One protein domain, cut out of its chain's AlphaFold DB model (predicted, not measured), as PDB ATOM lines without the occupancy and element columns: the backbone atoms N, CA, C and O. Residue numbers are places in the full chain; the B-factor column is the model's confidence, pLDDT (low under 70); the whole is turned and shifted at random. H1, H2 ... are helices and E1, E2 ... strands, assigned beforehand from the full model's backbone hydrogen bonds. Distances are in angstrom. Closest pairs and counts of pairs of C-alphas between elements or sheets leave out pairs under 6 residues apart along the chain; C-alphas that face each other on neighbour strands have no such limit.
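AT A GLANCE: This is residues 7 to 54 of the 65 residues of an uncharacterized protein of Wolbachia endosymbiont of Dactylopius coccus (UniProt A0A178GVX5). A small three-stranded sheet, E1, E2 and E3 side by side, makes one end of a loose, elongated model, and a long loop leads away from it to one short helix, H1, near the other end. The helix does not pack on the sheet, and residues 36 to 41 and 44 to 49, of which 47 to 49 belong to H1, stand free. The printed part has 48 residues with three named strands, then one named helix; the sheet's order is E1, E2, E3, antiparallel throughout, and the class is mixed. The radius of gyration of the C-alphas is 13.4 A, and they span 37 by 23 by 19 A.

IN THESE COORDINATES: Find C-alpha 7 at (42.201, 33.533, -43.295); from there E1 runs through residues 7 to 13, 17.1 A long. E2 follows, residues 16 to 23, 21.5 A, and then E3, residues 26 to 30, 13.0 A, ending at C-alpha 30 at (44.002, 42.932, -42.331). H1, residues 47 to 52, 8.7 A, ends at C-alpha 52 at (38.871, 56.035, -52.928).

HOW THE PARTS SIT: Look first at E1, E2 and E3, a meander, each strand the antiparallel neighbour of the one before. In the hairpin of E1 and E2, at 167 degrees, N 10 and O 18 are 2.8 A apart, within hydrogen-bond range. In the hairpin of E2 and E3, at 174 degrees, N 28 and O 21 are within range at 2.7 A. E1 and E3 are the edge strands. H1 is not on the sheet, and it is apart from E1 and E2; in its backbone every O i to N i+4 pair is within range.

THE WHOLE: The two C-alphas farthest apart, those of Gly 14 and Lys 39, are 37.0 A apart. The printed part has no cut. The links E1 to E2 and E2 to E3 are tight; E3 to H1, residues 31 to 46, is long. Mean pLDDT of the printed part is 72.5, and residues 35 to 54 are under 70.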
ATOM      1  N   PHE A   7      41.355  32.510 -43.914       83.69
ATOM      2  CA  PHE A   7      42.201  33.533 -43.295       83.69
ATOM      3  C   PHE A   7      43.656  33.067 -43.215       83.69
ATOM      4  O   PHE A   7      43.944  32.018 -42.637       83.69
ATOM      5  N   LYS A   8      44.582  33.857 -43.766       86.12
ATOM      6  CA  LYS A   8      46.026  33.591 -43.725       86.12
ATOM      7  C   LYS A   8      46.758  34.725 -43.019       86.12
ATOM      8  O   LYS A   8      46.680  35.867 -43.455       86.12
ATOM      9  N   ILE A   9      47.530  34.406 -41.986       86.19
ATOM     10  CA  ILE A   9      48.400  35.370 -41.298       86.19
ATOM     11  C   ILE A   9      49.721  35.476 -42.073       86.19
ATOM     12  O   ILE A   9      50.351  34.462 -42.366       86.19
ATOM     13  N   ILE A  10      50.128  36.698 -42.413       88.19
ATOM     14  CA  ILE A  10      51.389  37.004 -43.106       88.19
ATOM     15  C   ILE A  10      52.476  37.351 -42.088       88.19
ATOM     16  O   ILE A  10      53.608  36.884 -42.203       88.19
ATOM     17  N   LYS A  11      52.145  38.172 -41.084       84.25
ATOM     18  CA  LYS A  11      53.099  38.629 -40.068       84.25
ATOM     19  C   LYS A  11      52.389  38.901 -38.747       84.25
ATOM     20  O   LYS A  11      51.248  39.355 -38.730       84.25
ATOM     21  N   GLN A  12      53.077  38.644 -37.642       88.75
ATOM     22  CA  GLN A  12      52.592  38.916 -36.290       88.75
ATOM     23  C   GLN A  12      53.641  39.694 -35.495       88.75
ATOM     24  O   GLN A  12      54.840  39.477 -35.672       88.75
ATOM     25  N   SER A  13      53.185  40.598 -34.636       86.06
ATOM     26  CA  SER A  13      54.023  41.345 -33.697       86.06
ATOM     27  C   SER A  13      53.244  41.527 -32.397       86.06
ATOM     28  O   SER A  13      52.337  42.356 -32.320       86.06
ATOM     29  N   GLY A  14      53.549  40.707 -31.386       88.88
ATOM     30  CA  GLY A  14      52.745  40.623 -30.163       88.88
ATOM     31  C   GLY A  14      51.302  40.201 -30.470       88.88
ATOM     32  O   GLY A  14      51.076  39.205 -31.155       88.88
ATOM     33  N   SER A  15      50.327  40.984 -30.003       84.25
ATOM     34  CA  SER A  15      48.898  40.755 -30.278       84.25
ATOM     35  C   SER A  15      48.446  41.222 -31.669       84.25
ATOM     36  O   SER A  15      47.344  40.874 -32.095       84.25
ATOM     37  N   ALA A  16      49.265  42.002 -32.387       80.56
ATOM     38  CA  ALA A  16      48.923  42.507 -33.713       80.56
ATOM     39  C   ALA A  16      49.199  41.452 -34.794       80.56
ATOM     40  O   ALA A  16      50.278  40.852 -34.838       80.56
ATOM     41  N   LYS A  17      48.228  41.252 -35.691       84.38
ATOM     42  CA  LYS A  17      48.306  40.312 -36.816       84.38
ATOM     43  C   LYS A  17      47.988  41.043 -38.112       84.38
ATOM     44  O   LYS A  17      46.996  41.760 -38.191       84.38
ATOM     45  N   VAL A  18      48.827  40.816 -39.113       86.62
ATOM     46  CA  VAL A  18      48.613  41.224 -40.502       86.62
ATOM     47  C   VAL A  18      48.369  39.960 -41.307       86.62
ATOM     48  O   VAL A  18      49.115  38.983 -41.178       86.62
ATOM     49  N   GLY A  19      47.330  39.951 -42.128       86.38
ATOM     50  CA  GLY A  19      46.920  38.766 -42.874       86.38
ATOM     51  C   GLY A  19      45.903  39.067 -43.962       86.38
ATOM     52  O   GLY A  19      45.401  40.179 -44.052       86.38
ATOM     53  N   THR A  20      45.566  38.068 -44.766       85.06
ATOM     54  CA  THR A  20      44.587  38.188 -45.849       85.06
ATOM     55  C   THR A  20      43.415  37.253 -45.588       85.06
ATOM     56  O   THR A  20      43.606  36.055 -45.366       85.06
ATOM     57  N   ILE A  21      42.202  37.796 -45.631       84.00
ATOM     58  CA  ILE A  21      40.946  37.051 -45.617       84.00
ATOM     59  C   ILE A  21      40.481  36.914 -47.063       84.00
ATOM     60  O   ILE A  21      40.156  37.904 -47.706       84.00
ATOM     61  N   LYS A  22      40.426  35.699 -47.596       79.94
ATOM     62  CA  LYS A  22      39.801  35.425 -48.890       79.94
ATOM     63  C   LYS A  22      38.324  35.129 -48.681       79.94
ATOM     64  O   LYS A  22      37.974  34.266 -47.878       79.94
ATOM     65  N   THR A  23      37.480  35.847 -49.409       79.56
ATOM     66  CA  THR A  23      36.040  35.602 -49.496       79.56
ATOM     67  C   THR A  23      35.659  35.371 -50.962       79.56
ATOM     68  O   THR A  23      36.409  35.799 -51.843       79.56
ATOM     69  N   PRO A  24      34.495  34.758 -51.248       75.81
ATOM     70  CA  PRO A  24      34.010  34.570 -52.620       75.81
ATOM     71  C   PRO A  24      34.002  35.847 -53.469       75.81
ATOM     72  O   PRO A  24      34.170  35.788 -54.680       75.81
ATOM     73  N   ASN A  25      33.800  36.999 -52.825       73.25
ATOM     74  CA  ASN A  25      33.556  38.283 -53.480       73.25
ATOM     75  C   ASN A  25      34.776  39.222 -53.436       73.25
ATOM     76  O   ASN A  25      34.650  40.397 -53.775       73.25
ATOM     77  N   GLY A  26      35.935  38.732 -52.982       71.50
ATOM     78  CA  GLY A  26      37.156  39.528 -52.860       71.50
ATOM     79  C   GLY A  26      38.041  39.128 -51.678       71.50
ATOM     80  O   GLY A  26      37.610  38.459 -50.734       71.50
ATOM     81  N   SER A  27      39.306  39.542 -51.722       77.31
ATOM     82  CA  SER A  27      40.282  39.324 -50.648       77.31
ATOM     83  C   SER A  27      40.470  40.582 -49.808       77.31
ATOM     84  O   SER A  27      40.916  41.576 -50.362       77.31
ATOM     85  N   VAL A  28      40.195  40.527 -48.504       79.38
ATOM     86  CA  VAL A  28      40.350  41.628 -47.536       79.38
ATOM     87  C   VAL A  28      41.715  41.545 -46.849       79.38
ATOM     88  O   VAL A  28      42.053  40.513 -46.266       79.38
ATOM     89  N   GLU A  29      42.498  42.620 -46.885       82.75
ATOM     90  CA  GLU A  29      43.771  42.711 -46.160       82.75
ATOM     91  C   GLU A  29      43.546  43.240 -44.744       82.75
ATOM     92  O   GLU A  29      42.854  44.228 -44.537       82.75
ATOM     93  N   THR A  30      44.111  42.565 -43.747       82.94
ATOM     94  CA  THR A  30      44.002  42.932 -42.331       82.94
ATOM     95  C   THR A  30      45.310  43.553 -41.842       82.94
ATOM     96  O   THR A  30      46.375  43.035 -42.192       82.94
ATOM     97  N   PRO A  31      45.265  44.605 -41.002       79.50
ATOM     98  CA  PRO A  31      44.075  45.180 -40.360       79.50
ATOM     99  C   PRO A  31      43.192  45.998 -41.323       79.50
ATOM    100  O   PRO A  31      43.678  46.905 -41.986       79.50
ATOM    101  N   ALA A  32      41.889  45.686 -41.370       74.44
ATOM    102  CA  ALA A  32      40.900  46.365 -42.214       74.44
ATOM    103  C   ALA A  32      39.951  47.204 -41.354       74.44
ATOM    104  O   ALA A  32      39.401  46.701 -40.371       74.44
ATOM    105  N   PHE A  33      39.701  48.450 -41.752       72.25
ATOM    106  CA  PHE A  33      38.646  49.276 -41.171       72.25
ATOM    107  C   PHE A  33      37.402  49.189 -42.061       72.25
ATOM    108  O   PHE A  33      37.374  49.734 -43.163       72.25
ATOM    109  N   ILE A  34      36.390  48.441 -41.615       72.44
ATOM    110  CA  ILE A  34      35.171  48.191 -42.392       72.44
ATOM    111  C   ILE A  34      34.071  49.132 -41.901       72.44
ATOM    112  O   ILE A  34      33.656  49.059 -40.744       72.44
ATOM    113  N   PHE A  35      33.568  49.992 -42.786       63.16
ATOM    114  CA  PHE A  35      32.410  50.831 -42.485       63.16
ATOM    115  C   PHE A  35      31.133  49.985 -42.391       63.16
ATOM    116  O   PHE A  35      30.838  49.171 -43.268       63.16
ATOM    117  N   CYS A  36      30.335  50.194 -41.340       66.06
ATOM    118  CA  CYS A  36      29.030  49.547 -41.213       66.06
ATOM    119  C   CYS A  36      28.026  50.159 -42.203       66.06
ATOM    120  O   CYS A  36      27.575  51.290 -42.024       66.06
ATOM    121  N   ALA A  37      27.633  49.395 -43.223       50.06
ATOM    122  CA  ALA A  37      26.517  49.747 -44.098       50.06
ATOM    123  C   ALA A  37      25.180  49.325 -43.463       50.06
ATOM    124  O   ALA A  37      25.059  48.223 -42.926       50.06
ATOM    125  N   THR A  38      24.148  50.166 -43.568       58.53
ATOM    126  CA  THR A  38      22.768  49.799 -43.198       58.53
ATOM    127  C   THR A  38      21.896  49.878 -44.446       58.53
ATOM    128  O   THR A  38      21.952  50.858 -45.180       58.53
ATOM    129  N   LYS A  39      21.117  48.823 -44.731       60.94
ATOM    130  CA  LYS A  39      20.321  48.686 -45.974       60.94
ATOM    131  C   LYS A  39      21.154  48.748 -47.269       60.94
ATOM    132  O   LYS A  39      20.760  49.416 -48.215       60.94
ATOM    133  N   ALA A  40      22.304  48.066 -47.299       59.75
ATOM    134  CA  ALA A  40      23.224  48.036 -48.450       59.75
ATOM    135  C   ALA A  40      23.732  49.417 -48.918       59.75
ATOM    136  O   ALA A  40      24.314  49.526 -49.991       59.75
ATOM    137  N   ALA A  41      23.556  50.457 -48.099       52.69
ATOM    138  CA  ALA A  41      24.032  51.801 -48.363       52.69
ATOM    139  C   ALA A  41      24.907  52.278 -47.199       52.69
ATOM    140  O   ALA A  41      24.601  52.059 -46.021       52.69
ATOM    141  N   ILE A  42      26.008  52.945 -47.533       61.75
ATOM    142  CA  ILE A  42      26.790  53.720 -46.575       61.75
ATOM    143  C   ILE A  42      26.243  55.145 -46.639       61.75
ATOM    144  O   ILE A  42      26.135  55.748 -47.703       61.75
ATOM    145  N   LYS A  43      25.794  55.663 -45.495       53.00
ATOM    146  CA  LYS A  43      25.134  56.969 -45.431       53.00
ATOM    147  C   LYS A  43      26.120  58.063 -45.860       53.00
ATOM    148  O   LYS A  43      27.200  58.154 -45.290       53.00
ATOM    149  N   ALA A  44      25.694  58.911 -46.799       56.97
ATOM    150  CA  ALA A  44      26.424  60.088 -47.282       56.97
ATOM    151  C   ALA A  44      27.719  59.824 -48.079       56.97
ATOM    152  O   ALA A  44      28.527  60.740 -48.223       56.97
ATOM    153  N   ALA A  45      27.913  58.620 -48.631       59.56
ATOM    154  CA  ALA A  45      29.027  58.350 -49.536       59.56
ATOM    155  C   ALA A  45      28.620  57.399 -50.672       59.56
ATOM    156  O   ALA A  45      28.014  56.355 -50.430       59.56
ATOM    157  N   ASP A  46      28.977  57.768 -51.902       63.91
ATOM    158  CA  ASP A  46      28.846  56.906 -53.075       63.91
ATOM    159  C   ASP A  46      29.932  55.820 -53.066       63.91
ATOM    160  O   ASP A  46      31.007  56.002 -52.492       63.91
ATOM    161  N   ILE A  47      29.670  54.684 -53.716       63.53
ATOM    162  CA  ILE A  47      30.582  53.522 -53.739       63.53
ATOM    163  C   ILE A  47      31.982  53.912 -54.241       63.53
ATOM    164  O   ILE A  47      32.980  53.441 -53.698       63.53
ATOM    165  N   GLU A  48      32.057  54.824 -55.212       63.47
ATOM    166  CA  GLU A  48      33.314  55.353 -55.757       63.47
ATOM    167  C   GLU A  48      34.129  56.100 -54.688       63.47
ATOM    168  O   GLU A  48      35.295  55.783 -54.466       63.47
ATOM    169  N   ARG A  49      33.486  56.987 -53.915       62.12
ATOM    170  CA  ARG A  49      34.101  57.706 -52.781       62.12
ATOM    171  C   ARG A  49      34.589  56.766 -51.677       62.12
ATOM    172  O   ARG A  49      35.562  57.063 -50.990       62.12
ATOM    173  N   ILE A  50      33.904  55.642 -51.481       59.41
ATOM    174  CA  ILE A  50      34.244  54.649 -50.453       59.41
ATOM    175  C   ILE A  50      35.449  53.808 -50.895       59.41
ATOM    176  O   ILE A  50      36.320  53.512 -50.074       59.41
ATOM    177  N   SER A  51      35.538  53.484 -52.187       61.69
ATOM    178  CA  SER A  51      36.709  52.828 -52.774       61.69
ATOM    179  C   SER A  51      37.948  53.734 -52.726       61.69
ATOM    180  O   SER A  51      39.014  53.280 -52.312       61.69
ATOM    181  N   GLU A  52      37.798  55.028 -53.034       61.34
ATOM    182  CA  GLU A  52      38.871  56.035 -52.928       61.34
ATOM    183  C   GLU A  52      39.380  56.223 -51.491       61.34
ATOM    184  O   GLU A  52      40.567  56.462 -51.277       61.34
ATOM    185  N   ALA A  53      38.508  56.061 -50.490       60.47
ATOM    186  CA  ALA A  53      38.872  56.145 -49.075       60.47
ATOM    187  C   ALA A  53      39.686  54.933 -48.566       60.47
ATOM    188  O   ALA A  53      39.957  54.840 -47.368       60.47
ATOM    189  N   GLY A  54      40.054  53.989 -49.442       59.16
ATOM    190  CA  GLY A  54      40.797  52.781 -49.072       59.16
ATOM    191  C   GLY A  54      39.949  51.753 -48.321       59.16
ATOM    192  O   GLY A  54      40.486  50.901 -47.614       59.16
TER     193      GLY A  54